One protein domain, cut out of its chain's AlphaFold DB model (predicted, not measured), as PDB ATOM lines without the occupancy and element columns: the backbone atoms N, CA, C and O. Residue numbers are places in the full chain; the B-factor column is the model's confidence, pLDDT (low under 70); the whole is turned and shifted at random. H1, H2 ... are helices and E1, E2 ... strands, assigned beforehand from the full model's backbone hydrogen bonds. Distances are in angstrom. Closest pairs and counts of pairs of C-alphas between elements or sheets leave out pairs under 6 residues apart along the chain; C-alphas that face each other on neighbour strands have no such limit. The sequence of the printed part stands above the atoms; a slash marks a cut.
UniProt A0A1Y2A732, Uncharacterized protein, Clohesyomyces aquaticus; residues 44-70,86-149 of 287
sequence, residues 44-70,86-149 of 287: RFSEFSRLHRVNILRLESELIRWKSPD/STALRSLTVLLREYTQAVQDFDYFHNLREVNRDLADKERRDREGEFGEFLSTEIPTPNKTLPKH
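AT A GLANCE: This is residues 44 to 70 and 86 to 149 of the 287 residues of an uncharacterized protein of Clohesyomyces aquaticus (UniProt A0A1Y2A732). Look for two long helices, H1 and H2, side by side and running opposite ways as an arm, with a tiny sheet of E1 and E2 near one end and H3 set crosswise beyond that sheet. The parts are loosely joined: H3 touches no other helix, and a long loop leads from it back to E2. The printed part has 91 residues, with E1, H1, H2, H3 and E2 in chain order; the sheet, order E1 - E2, is antiparallel, and the class is mostly helix. The whole is only just loose, close to extended, with a radius of gyration of the C-alphas of 17.9 A, and only just flat, spanning 53 by 35 by 17 A.

HOW THE PARTS SIT: Start at the sheet, where E1, residues 44 to 46, and E2, residues 143 to 145, are antiparallel neighbours at 145 degrees; N 45 and O 144 are within hydrogen-bond range at 2.8 A, N 144 and O 45 at 2.9 A. Residues 113 to 114 also pair antiparallel with residues 144 to 145 of E2. Now find H1, residues 49 to 67, and H2, residues 86 to 110: they touch, closest at the C-alphas of Leu 59 and Tyr 99, 5.8 A apart, with a shallow tilt of 25 degrees, opposite ways. H3, residues 117 to 131, is apart from H1 and H2; its closest C-alpha to E2 is that of Ala 120, 6.5 A from that of Asn 143. In H1, H2 and H3 every O i to N i+4 pair is within hydrogen-bond range.

IN THESE COORDINATES: Find C-alpha 44 at (38.876, 13.349, -27.628), where E1 begins its 6.7 A. H1 measures 26.7 A. From C-alpha 86 at (48.078, 12.308, -68.680), H2 runs 36.1 A; H3 runs 20.0 A. E2, 6.8 A long, ends at C-alpha 145, (37.749, 18.002, -27.739).

THE WHOLE: The C-alphas of Ser 86 and Asp 118 are the two farthest apart, 54.9 A. Residues 71 to 85 are not printed; C-alphas 70 and 86 are 18.6 A apart across this cut. The link from H3 to E2 is long, and residues 128 to 134, of which 128 to 131 belong to H3, stand free. Check the B-factor column: pLDDT is under 70 at residues 69 to 70, 117, 134 to 143 and 146 to 149.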
ATOM      1  N   ARG A  44      37.660  12.564 -27.871       71.00
ATOM      2  CA  ARG A  44      38.876  13.349 -27.628       71.00
ATOM      3  C   ARG A  44      39.940  12.988 -28.640       71.00
ATOM      4  O   ARG A  44      40.159  11.812 -28.918       71.00
ATOM      5  N   PHE A  45      40.633  14.004 -29.122       76.44
ATOM      6  CA  PHE A  45      41.693  13.873 -30.101       76.44
ATOM      7  C   PHE A  45      43.007  14.290 -29.453       76.44
ATOM      8  O   PHE A  45      43.104  15.356 -28.842       76.44
ATOM      9  N   SER A  46      44.018  13.430 -29.553       75.50
ATOM     10  CA  SER A  46      45.388  13.821 -29.230       75.50
ATOM     11  C   SER A  46      45.890  14.738 -30.339       75.50
ATOM     12  O   SER A  46      45.810  14.382 -31.515       75.50
ATOM     13  N   GLU A  47      46.383  15.924 -29.989       74.50
ATOM     14  CA  GLU A  47      46.874  16.860 -30.992       74.50
ATOM     15  C   GLU A  47      48.281  16.472 -31.458       74.50
ATOM     16  O   GLU A  47      49.284  16.764 -30.809       74.50
ATOM     17  N   PHE A  48      48.380  15.852 -32.629       81.12
ATOM     18  CA  PHE A  48      49.666  15.528 -33.235       81.12
ATOM     19  C   PHE A  48      50.192  16.666 -34.125       81.12
ATOM     20  O   PHE A  48      50.611  16.426 -35.258       81.12
ATOM     21  N   SER A  49      50.190  17.921 -33.650       81.31
ATOM     22  CA  SER A  49      50.499  19.090 -34.504       81.31
ATOM     23  C   SER A  49      51.875  18.992 -35.162       81.31
ATOM     24  O   SER A  49      52.045  19.426 -36.299       81.31
ATOM     25  N   ARG A  50      52.864  18.401 -34.478       82.62
ATOM     26  CA  ARG A  50      54.194  18.161 -35.058       82.62
ATOM     27  C   ARG A  50      54.135  17.184 -36.236       82.62
ATOM     28  O   ARG A  50      54.726  17.478 -37.268       82.62
ATOM     29  N   LEU A  51      53.396  16.078 -36.112       86.50
ATOM     30  CA  LEU A  51      53.242  15.097 -37.194       86.50
ATOM     31  C   LEU A  51      52.473  15.695 -38.376       86.50
ATOM     32  O   LEU A  51      52.895  15.526 -39.514       86.50
ATOM     33  N   HIS A  52      51.409  16.464 -38.117       88.94
ATOM     34  CA  HIS A  52      50.683  17.162 -39.180       88.94
ATOM     35  C   HIS A  52      51.576  18.154 -39.933       88.94
ATOM     36  O   HIS A  52      51.578  18.156 -41.161       88.94
ATOM     37  N   ARG A  53      52.393  18.946 -39.225       89.38
ATOM     38  CA  ARG A  53      53.354  19.866 -39.860       89.38
ATOM     39  C   ARG A  53      54.385  19.126 -40.709       89.38
ATOM     40  O   ARG A  53      54.643  19.546 -41.829       89.38
ATOM     41  N   VAL A  54      54.945  18.025 -40.205       91.50
ATOM     42  CA  VAL A  54      55.890  17.194 -40.971       91.50
ATOM     43  C   VAL A  54      55.224  16.620 -42.224       91.50
ATOM     44  O   VAL A  54      55.831  16.636 -43.291       91.50
ATOM     45  N   ASN A  55      53.971  16.169 -42.123       93.00
ATOM     46  CA  ASN A  55      53.217  15.669 -43.272       93.00
ATOM     47  C   ASN A  55      52.995  16.757 -44.337       93.00
ATOM     48  O   ASN A  55      53.243  16.520 -45.516       93.00
ATOM     49  N   ILE A  56      52.600  17.966 -43.924       94.00
ATOM     50  CA  ILE A  56      52.418  19.107 -44.836       94.00
ATOM     51  C   ILE A  56      53.738  19.470 -45.525       94.00
ATOM     52  O   ILE A  56      53.765  19.594 -46.746       94.00
ATOM     53  N   LEU A  57      54.839  19.577 -44.772       93.19
ATOM     54  CA  LEU A  57      56.161  19.899 -45.325       93.19
ATOM     55  C   LEU A  57      56.648  18.839 -46.319       93.19
ATOM     56  O   LEU A  57      57.255  19.169 -47.336       93.19
ATOM     57  N   ARG A  58      56.366  17.560 -46.051       94.69
ATOM     58  CA  ARG A  58      56.659  16.484 -46.998       94.69
ATOM     59  C   ARG A  58      55.888  16.686 -48.304       94.69
ATOM     60  O   ARG A  58      56.511  16.683 -49.363       94.69
ATOM     61  N   LEU A  59      54.572  16.880 -48.233       93.69
ATOM     62  CA  LEU A  59      53.725  17.088 -49.413       93.69
ATOM     63  C   LEU A  59      54.149  18.338 -50.198       93.69
ATOM     64  O   LEU A  59      54.200  18.312 -51.425       93.69
ATOM     65  N   GLU A  60      54.541  19.404 -49.501       94.62
ATOM     66  CA  GLU A  60      55.108  20.609 -50.108       94.62
ATOM     67  C   GLU A  60      56.426  20.316 -50.838       94.62
ATOM     68  O   GLU A  60      56.600  20.735 -51.980       94.62
ATOM     69  N   SER A  61      57.332  19.541 -50.234       93.19
ATOM     70  CA  SER A  61      58.589  19.152 -50.886       93.19
ATOM     71  C   SER A  61      58.363  18.309 -52.146       93.19
ATOM     72  O   SER A  61      59.058  18.495 -53.145       93.19
ATOM     73  N   GLU A  62      57.359  17.426 -52.139       90.69
ATOM     74  CA  GLU A  62      56.971  16.638 -53.310       90.69
ATOM     75  C   GLU A  62      56.373  17.541 -54.406       90.69
ATOM     76  O   GLU A  62      56.713  17.386 -55.577       90.69
ATOM     77  N   LEU A  63      55.566  18.545 -54.045       92.06
ATOM     78  CA  LEU A  63      55.035  19.536 -54.990       92.06
ATOM     79  C   LEU A  63      56.132  20.429 -55.587       92.06
ATOM     80  O   LEU A  63      56.083  20.744 -56.776       92.06
ATOM     81  N   ILE A  64      57.135  20.820 -54.796       89.62
ATOM     82  CA  ILE A  64      58.292  21.581 -55.287       89.62
ATOM     83  C   ILE A  64      59.091  20.745 -56.285       89.62
ATOM     84  O   ILE A  64      59.487  21.284 -57.312       89.62
ATOM     85  N   ARG A  65      59.269  19.441 -56.048       85.12
ATOM     86  CA  ARG A  65      59.903  18.533 -57.020       85.12
ATOM     87  C   ARG A  65      59.111  18.418 -58.319       85.12
ATOM     88  O   ARG A  65      59.705  18.383 -59.379       85.12
ATOM     89  N   TRP A  66      57.780  18.419 -58.253       84.56
ATOM     90  CA  TRP A  66      56.937  18.489 -59.455       84.56
ATOM     91  C   TRP A  66      57.048  19.825 -60.199       84.56
ATOM     92  O   TRP A  66      56.798  19.878 -61.401       84.56
ATOM     93  N   LYS A  67      57.370  20.908 -59.483       85.25
ATOM     94  CA  LYS A  67      57.542  22.250 -60.045       85.25
ATOM     95  C   LYS A  67      58.951  22.482 -60.589       85.25
ATOM     96  O   LYS A  67      59.084  23.234 -61.550       85.25
ATOM     97  N   SER A  68      59.970  21.905 -59.954       77.38
ATOM     98  CA  SER A  68      61.351  21.915 -60.428       77.38
ATOM     99  C   SER A  68      61.398  21.060 -61.690       77.38
ATOM    100  O   SER A  68      61.131  19.861 -61.610       77.38
ATOM    101  N   PRO A  69      61.652  21.642 -62.868       64.81
ATOM    102  CA  PRO A  69      61.902  20.854 -64.058       64.81
ATOM    103  C   PRO A  69      63.292  20.230 -63.893       64.81
ATOM    104  O   PRO A  69      64.275  20.775 -64.383       64.81
ATOM    105  N   ASP A  70      63.394  19.148 -63.123       60.50
ATOM    106  CA  ASP A  70      64.659  18.440 -62.949       60.50
ATOM    107  C   ASP A  70      65.092  17.874 -64.322       60.50
ATOM    108  O   ASP A  70      64.398  17.061 -64.936       60.50
ATOM    109  N   SER A  86      49.343  12.311 -69.437       80.25
ATOM    110  CA  SER A  86      48.078  12.308 -68.680       80.25
ATOM    111  C   SER A  86      48.167  11.543 -67.352       80.25
ATOM    112  O   SER A  86      47.443  11.845 -66.402       80.25
ATOM    113  N   THR A  87      49.089  10.584 -67.253       82.56
ATOM    114  CA  THR A  87      49.424   9.863 -66.019       82.56
ATOM    115  C   THR A  87      50.086  10.764 -64.974       82.56
ATOM    116  O   THR A  87      49.713  10.692 -63.804       82.56
ATOM    117  N   ALA A  88      50.991  11.653 -65.388       83.88
ATOM    118  CA  ALA A  88      51.656  12.626 -64.523       83.88
ATOM    119  C   ALA A  88      50.691  13.712 -64.018       83.88
ATOM    120  O   ALA A  88      50.721  14.092 -62.847       83.88
ATOM    121  N   LEU A  89      49.752  14.152 -64.864       85.56
ATOM    122  CA  LEU A  89      48.680  15.062 -64.439       85.56
ATOM    123  C   LEU A  89      47.801  14.439 -63.349       85.56
ATOM    124  O   LEU A  89      47.375  15.119 -62.411       85.56
ATOM    125  N   ARG A  90      47.542  13.129 -63.442       90.12
ATOM    126  CA  ARG A  90      46.755  12.412 -62.438       90.12
ATOM    127  C   ARG A  90      47.487  12.326 -61.099       90.12
ATOM    128  O   ARG A  90      46.854  12.582 -60.078       90.12
ATOM    129  N   SER A  91      48.783  12.006 -61.086       88.31
ATOM    130  CA  SER A  91      49.573  11.982 -59.845       88.31
ATOM    131  C   SER A  91      49.670  13.362 -59.201       88.31
ATOM    132  O   SER A  91      49.471  13.477 -57.996       88.31
ATOM    133  N   LEU A  92      49.866  14.416 -59.999       91.00
ATOM    134  CA  LEU A  92      49.865  15.792 -59.501       91.00
ATOM    135  C   LEU A  92      48.513  16.170 -58.877       91.00
ATOM    136  O   LEU A  92      48.465  16.766 -57.805       91.00
ATOM    137  N   THR A  93      47.404  15.785 -59.516       94.00
ATOM    138  CA  THR A  93      46.051  16.038 -58.991       94.00
ATOM    139  C   THR A  93      45.828  15.349 -57.643       94.00
ATOM    140  O   THR A  93      45.216  15.930 -56.748       94.00
ATOM    141  N   VAL A  94      46.319  14.115 -57.488       95.56
ATOM    142  CA  VAL A  94      46.246  13.378 -56.217       95.56
ATOM    143  C   VAL A  94      47.080  14.081 -55.147       95.56
ATOM    144  O   VAL A  94      46.552  14.366 -54.078       95.56
ATOM    145  N   LEU A  95      48.323  14.452 -55.463       93.62
ATOM    146  CA  LEU A  95      49.223  15.121 -54.525       93.62
ATOM    147  C   LEU A  95      48.677  16.481 -54.059       93.62
ATOM    148  O   LEU A  95      48.705  16.798 -52.872       93.62
ATOM    149  N   LEU A  96      48.109  17.268 -54.979       95.50
ATOM    150  CA  LEU A  96      47.443  18.529 -54.648       95.50
ATOM    151  C   LEU A  96      46.237  18.307 -53.732       95.50
ATOM    152  O   LEU A  96      46.061  19.049 -52.766       95.50
ATOM    153  N   ARG A  97      45.420  17.279 -53.999       97.12
ATOM    154  CA  ARG A  97      44.290  16.932 -53.130       97.12
ATOM    155  C   ARG A  97      44.775  16.556 -51.730       97.12
ATOM    156  O   ARG A  97      44.256  17.108 -50.764       97.12
ATOM    157  N   GLU A  98      45.770  15.681 -51.622       96.19
ATOM    158  CA  GLU A  98      46.346  15.259 -50.338       96.19
ATOM    159  C   GLU A  98      46.926  16.442 -49.555       96.19
ATOM    160  O   GLU A  98      46.664  16.569 -48.362       96.19
ATOM    161  N   TYR A  99      47.625  17.361 -50.227       96.00
ATOM    162  CA  TYR A  99      48.118  18.598 -49.617       96.00
ATOM    163  C   TYR A  99      46.976  19.475 -49.087       96.00
ATOM    164  O   TYR A  99      46.987  19.862 -47.919       96.00
ATOM    165  N   THR A 100      45.957  19.754 -49.909       96.44
ATOM    166  CA  THR A 100      44.818  20.587 -49.479       96.44
ATOM    167  C   THR A 100      44.054  19.969 -48.314       96.44
ATOM    168  O   THR A 100      43.682  20.682 -47.384       96.44
ATOM    169  N   GLN A 101      43.875  18.648 -48.330       97.00
ATOM    170  CA  GLN A 101      43.232  17.920 -47.246       97.00
ATOM    171  C   GLN A 101      44.083  17.967 -45.974       97.00
ATOM    172  O   GLN A 101      43.557  18.282 -44.915       97.00
ATOM    173  N   ALA A 102      45.399  17.762 -46.067       94.06
ATOM    174  CA  ALA A 102      46.291  17.842 -44.911       94.06
ATOM    175  C   ALA A 102      46.287  19.233 -44.252       94.06
ATOM    176  O   ALA A 102      46.348  19.330 -43.026       94.06
ATOM    177  N   VAL A 103      46.191  20.306 -45.047       93.62
ATOM    178  CA  VAL A 103      46.060  21.683 -44.543       93.62
ATOM    179  C   VAL A 103      44.705  21.902 -43.864       93.62
ATOM    180  O   VAL A 103      44.669  22.467 -42.773       93.62
ATOM    181  N   GLN A 104      43.605  21.433 -44.465       93.50
ATOM    182  CA  GLN A 104      42.266  21.514 -43.861       93.50
ATOM    183  C   GLN A 104      42.180  20.725 -42.555       93.50
ATOM    184  O   GLN A 104      41.662  21.238 -41.567       93.50
ATOM    185  N   ASP A 105      42.727  19.511 -42.530       90.69
ATOM    186  CA  ASP A 105      42.775  18.673 -41.335       90.69
ATOM    187  C   ASP A 105      43.586  19.372 -40.235       90.69
ATOM    188  O   ASP A 105      43.154  19.428 -39.084       90.69
ATOM    189  N   PHE A 106      44.736  19.962 -40.578       90.06
ATOM    190  CA  PHE A 106      45.545  20.720 -39.624       90.06
ATOM    191  C   PHE A 106      44.794  21.924 -39.047       90.06
ATOM    192  O   PHE A 106      44.807  22.104 -37.831       90.06
ATOM    193  N   ASP A 107      44.129  22.720 -39.887       88.75
ATOM    194  CA  ASP A 107      43.329  23.863 -39.437       88.75
ATOM    195  C   ASP A 107      42.153  23.413 -38.556       88.75
ATOM    196  O   ASP A 107      41.941  23.945 -37.465       88.75
ATOM    197  N   TYR A 108      41.457  22.348 -38.958       87.69
ATOM    198  CA  TYR A 108      40.389  21.744 -38.171       87.69
ATOM    199  C   TYR A 108      40.873  21.345 -36.772       87.69
ATOM    200  O   TYR A 108      40.287  21.771 -35.777       87.69
ATOM    201  N   PHE A 109      41.977  20.593 -36.670       84.56
ATOM    202  CA  PHE A 109      42.560  20.203 -35.382       84.56
ATOM    203  C   PHE A 109      43.107  21.392 -34.587       84.56
ATOM    204  O   PHE A 109      43.085  21.380 -33.350       84.56
ATOM    205  N   HIS A 110      43.596  22.433 -35.261       82.81
ATOM    206  CA  HIS A 110      44.078  23.634 -34.596       82.81
ATOM    207  C   HIS A 110      42.937  24.394 -33.908       82.81
ATOM    208  O   HIS A 110      43.104  24.807 -32.762       82.81
ATOM    209  N   ASN A 111      41.773  24.456 -34.559       81.81
ATOM    210  CA  ASN A 111      40.574  25.150 -34.089       81.81
ATOM    211  C   ASN A 111      39.724  24.347 -33.085       81.81
ATOM    212  O   ASN A 111      38.734  24.864 -32.562       81.81
ATOM    213  N   LEU A 112      40.082  23.093 -32.781       82.94
ATOM    214  CA  LEU A 112      39.411  22.337 -31.722       82.94
ATOM    215  C   LEU A 112      39.674  22.960 -30.341       82.94
ATOM    216  O   LEU A 112      40.775  23.421 -30.033       82.94
ATOM    217  N   ARG A 113      38.652  22.916 -29.480       76.06
ATOM    218  CA  ARG A 113      38.686  23.509 -28.138       76.06
ATOM    219  C   ARG A 113      39.676  22.767 -27.239       76.06
ATOM    220  O   ARG A 113      39.639  21.537 -27.137       76.06
ATOM    221  N   GLU A 114      40.513  23.532 -26.541       75.88
ATOM    222  CA  GLU A 114      41.394  23.000 -25.502       75.88
ATOM    223  C   GLU A 114      40.572  22.442 -24.334       75.88
ATOM    224  O   GLU A 114      39.644  23.081 -23.827       75.88
ATOM    225  N   VAL A 115      40.925  21.233 -23.902       72.94
ATOM    226  CA  VAL A 115      40.340  20.620 -22.709       72.94
ATOM    227  C   VAL A 115      40.820  21.376 -21.469       72.94
ATOM    228  O   VAL A 115      41.974  21.794 -21.389       72.94
ATOM    229  N   ASN A 116      39.940  21.528 -20.474       73.56
ATOM    230  CA  ASN A 116      40.290  22.114 -19.180       73.56
ATOM    231  C   ASN A 116      41.557  21.445 -18.606       73.56
ATOM    232  O   ASN A 116      41.625  20.215 -18.545       73.56
ATOM    233  N   ARG A 117      42.545  22.243 -18.175       69.75
ATOM    234  CA  ARG A 117      43.864  21.765 -17.722       69.75
ATOM    235  C   ARG A 117      43.769  20.704 -16.629       69.75
ATOM    236  O   ARG A 117      44.430  19.679 -16.736       69.75
ATOM    237  N   ASP A 118      42.883  20.888 -15.652       70.25
ATOM    238  CA  ASP A 118      42.674  19.915 -14.570       70.25
ATOM    239  C   ASP A 118      42.256  18.540 -15.099       70.25
ATOM    240  O   ASP A 118      42.682  17.488 -14.610       70.25
ATOM    241  N   LEU A 119      41.382  18.556 -16.106       71.12
ATOM    242  CA  LEU A 119      40.866  17.353 -16.734       71.12
ATOM    243  C   LEU A 119      41.932  16.726 -17.629       71.12
ATOM    244  O   LEU A 119      42.124  15.516 -17.567       71.12
ATOM    245  N   ALA A 120      42.663  17.545 -18.388       70.81
ATOM    246  CA  ALA A 120      43.790  17.101 -19.195       70.81
ATOM    247  C   ALA A 120      44.872  16.428 -18.330       70.81
ATOM    248  O   ALA A 120      45.369  15.367 -18.696       70.81
ATOM    249  N   ASP A 121      45.177  16.968 -17.147       74.31
ATOM    250  CA  ASP A 121      46.149  16.390 -16.211       74.31
ATOM    251  C   ASP A 121      45.655  15.114 -15.525       74.31
ATOM    252  O   ASP A 121      46.438  14.204 -15.235       74.31
ATOM    253  N   LYS A 122      44.358  15.021 -15.224       78.38
ATOM    254  CA  LYS A 122      43.770  13.770 -14.730       78.38
ATOM    255  C   LYS A 122      43.854  12.679 -15.797       78.38
ATOM    256  O   LYS A 122      44.350  11.596 -15.515       78.38
ATOM    257  N   GLU A 123      43.442  12.988 -17.020       73.88
ATOM    258  CA  GLU A 123      43.498  12.038 -18.131       73.88
ATOM    259  C   GLU A 123      44.915  11.639 -18.494       73.88
ATOM    260  O   GLU A 123      45.159  10.483 -18.828       73.88
ATOM    261  N   ARG A 124      45.849  12.585 -18.430       76.00
ATOM    262  CA  ARG A 124      47.261  12.304 -18.627       76.00
ATOM    263  C   ARG A 124      47.734  11.254 -17.633       76.00
ATOM    264  O   ARG A 124      48.284  10.253 -18.063       76.00
ATOM    265  N   ARG A 125      47.430  11.417 -16.343       79.75
ATOM    266  CA  ARG A 125      47.763  10.418 -15.314       79.75
ATOM    267  C   ARG A 125      47.080   9.073 -15.555       79.75
ATOM    268  O   ARG A 125      47.717   8.037 -15.395       79.75
ATOM    269  N   ASP A 126      45.815   9.079 -15.974       79.38
ATOM    270  CA  ASP A 126      45.085   7.846 -16.286       79.38
ATOM    271  C   ASP A 126      45.717   7.113 -17.487       79.38
ATOM    272  O   ASP A 126      45.901   5.897 -17.443       79.38
ATOM    273  N   ARG A 127      46.120   7.843 -18.537       74.69
ATOM    274  CA  ARG A 127      46.810   7.280 -19.710       74.69
ATOM    275  C   ARG A 127      48.234   6.850 -19.402       74.69
ATOM    276  O   ARG A 127      48.639   5.797 -19.871       74.69
ATOM    277  N   GLU A 128      48.983   7.623 -18.624       79.81
ATOM    278  CA  GLU A 128      50.318   7.249 -18.145       79.81
ATOM    279  C   GLU A 128      50.240   5.954 -17.315       79.81
ATOM    280  O   GLU A 128      51.084   5.076 -17.463       79.81
ATOM    281  N   GLY A 129      49.183   5.771 -16.519       79.94
ATOM    282  CA  GLY A 129      48.949   4.529 -15.778       79.94
ATOM    283  C   GLY A 129      48.566   3.325 -16.653       79.94
ATOM    284  O   GLY A 129      48.893   2.193 -16.304       79.94
ATOM    285  N   GLU A 130      47.867   3.537 -17.773       78.69
ATOM    286  CA  GLU A 130      47.410   2.452 -18.662       78.69
ATOM    287  C   GLU A 130      48.381   2.115 -19.797       78.69
ATOM    288  O   GLU A 130      48.487   0.954 -20.188       78.69
ATOM    289  N   PHE A 131      49.077   3.122 -20.318       76.75
ATOM    290  CA  PHE A 131      49.941   3.045 -21.493       76.75
ATOM    291  C   PHE A 131      51.390   3.433 -21.189       76.75
ATOM    292  O   PHE A 131      52.181   3.539 -22.121       76.75
ATOM    293  N   GLY A 132      51.770   3.632 -19.924       72.44
ATOM    294  CA  GLY A 132      53.132   4.032 -19.545       72.44
ATOM    295  C   GLY A 132      54.231   3.074 -20.017       72.44
ATOM    296  O   GLY A 132      55.362   3.498 -20.204       72.44
ATOM    297  N   GLU A 133      53.899   1.807 -20.281       70.88
ATOM    298  CA  GLU A 133      54.821   0.830 -20.881       70.88
ATOM    299  C   GLU A 133      55.081   1.094 -22.382       70.88
ATOM    300  O   GLU A 133      56.130   0.728 -22.905       70.88
ATOM    301  N   PHE A 134      54.148   1.758 -23.076       68.44
ATOM    302  CA  PHE A 134      54.209   2.050 -24.517       68.44
ATOM    303  C   PHE A 134      54.583   3.501 -24.824       68.44
ATOM    304  O   PHE A 134      55.159   3.785 -25.872       68.44
ATOM    305  N   LEU A 135      54.246   4.421 -23.919       68.31
ATOM    306  CA  LEU A 135      54.593   5.831 -24.015       68.31
ATOM    307  C   LEU A 135      56.050   6.000 -23.580       68.31
ATOM    308  O   LEU A 135      56.345   6.388 -22.452       68.31
ATOM    309  N   SER A 136      56.965   5.670 -24.488       56.34
ATOM    310  CA  SER A 136      58.364   6.060 -24.351       56.34
ATOM    311  C   SER A 136      58.407   7.587 -24.293       56.34
ATOM    312  O   SER A 136      57.852   8.263 -25.151       56.34
ATOM    313  N   THR A 137      58.974   8.086 -23.201       57.31
ATOM    314  CA  THR A 137      59.396   9.456 -22.895       57.31
ATOM    315  C   THR A 137      59.240  10.449 -24.058       57.31
ATOM    316  O   THR A 137      59.913  10.303 -25.068       57.31
ATOM    317  N   GLU A 138      58.425  11.497 -23.865       57.78
ATOM    318  CA  GLU A 138      58.155  12.594 -24.820       57.78
ATOM    319  C   GLU A 138      57.154  12.200 -25.923       57.78
ATOM    320  O   GLU A 138      57.465  11.519 -26.885       57.78
ATOM    321  N   ILE A 139      55.888  12.607 -25.863       54.94
ATOM    322  CA  ILE A 139      55.467  13.968 -26.210       54.94
ATOM    323  C   ILE A 139      54.163  14.276 -25.450       54.94
ATOM    324  O   ILE A 139      53.168  13.572 -25.639       54.94
ATOM    325  N   PRO A 140      54.106  15.349 -24.643       56.62
ATOM    326  CA  PRO A 140      52.844  15.851 -24.123       56.62
ATOM    327  C   PRO A 140      52.076  16.508 -25.273       56.62
ATOM    328  O   PRO A 140      52.304  17.671 -25.601       56.62
ATOM    329  N   THR A 141      51.189  15.761 -25.926       62.53
ATOM    330  CA  THR A 141      50.210  16.356 -26.838       62.53
ATOM    331  C   THR A 141      48.997  16.789 -26.019       62.53
ATOM    332  O   THR A 141      48.398  15.932 -25.358       62.53
ATOM    333  N   PRO A 142      48.617  18.077 -26.026       64.75
ATOM    334  CA  PRO A 142      47.378  18.497 -25.394       64.75
ATOM    335  C   PRO A 142      46.202  17.739 -26.024       64.75
ATOM    336  O   PRO A 142      46.137  17.537 -27.239       64.75
ATOM    337  N   ASN A 143      45.283  17.270 -25.178       69.25
ATOM    338  CA  ASN A 143      44.035  16.688 -25.652       69.25
ATOM    339  C   ASN A 143      43.113  17.822 -26.084       69.25
ATOM    340  O   ASN A 143      42.890  18.770 -25.327       69.25
ATOM    341  N   LYS A 144      42.546  17.688 -27.277       74.50
ATOM    342  CA  LYS A 144      41.515  18.577 -27.793       74.50
ATOM    343  C   LYS A 144      40.195  17.826 -27.883       74.50
ATOM    344  O   LYS A 144      40.150  16.625 -28.157       74.50
ATOM    345  N   THR A 145      39.111  18.531 -27.613       72.12
ATOM    346  CA  THR A 145      37.749  18.002 -27.739       72.12
ATOM    347  C   THR A 145      37.060  18.662 -28.909       72.12
ATOM    348  O   THR A 145      37.350  19.819 -29.227       72.12
ATOM    349  N   LEU A 146      36.119  17.944 -29.527       69.00
ATOM    350  CA  LEU A 146      35.209  18.586 -30.468       69.00
ATOM    351  C   LEU A 146      34.569  19.792 -29.787       69.00
ATOM    352  O   LEU A 146      34.218  19.695 -28.604       69.00
ATOM    353  N   PRO A 147      34.415  20.923 -30.494       60.03
ATOM    354  CA  PRO A 147      33.506  21.944 -30.025       60.03
ATOM    355  C   PRO A 147      32.156  21.250 -29.882       60.03
ATOM    356  O   PRO A 147      31.559  20.822 -30.872       60.03
ATOM    357  N   LYS A 148      31.698  21.057 -28.640       58.62
ATOM    358  CA  LYS A 148      30.322  20.640 -28.449       58.62
ATOM    359  C   LYS A 148      29.474  21.684 -29.137       58.62
ATOM    360  O   LYS A 148      29.622  22.880 -28.881       58.62
ATOM    361  N   HIS A 149      28.568  21.223 -29.984       48.28
ATOM    362  CA  HIS A 149      27.419  22.016 -30.371       48.28
ATOM    363  C   HIS A 149      26.477  22.067 -29.159       48.28
ATOM    364  O   HIS A 149      25.365  21.546 -29.170       48.28
TER     365      HIS A 149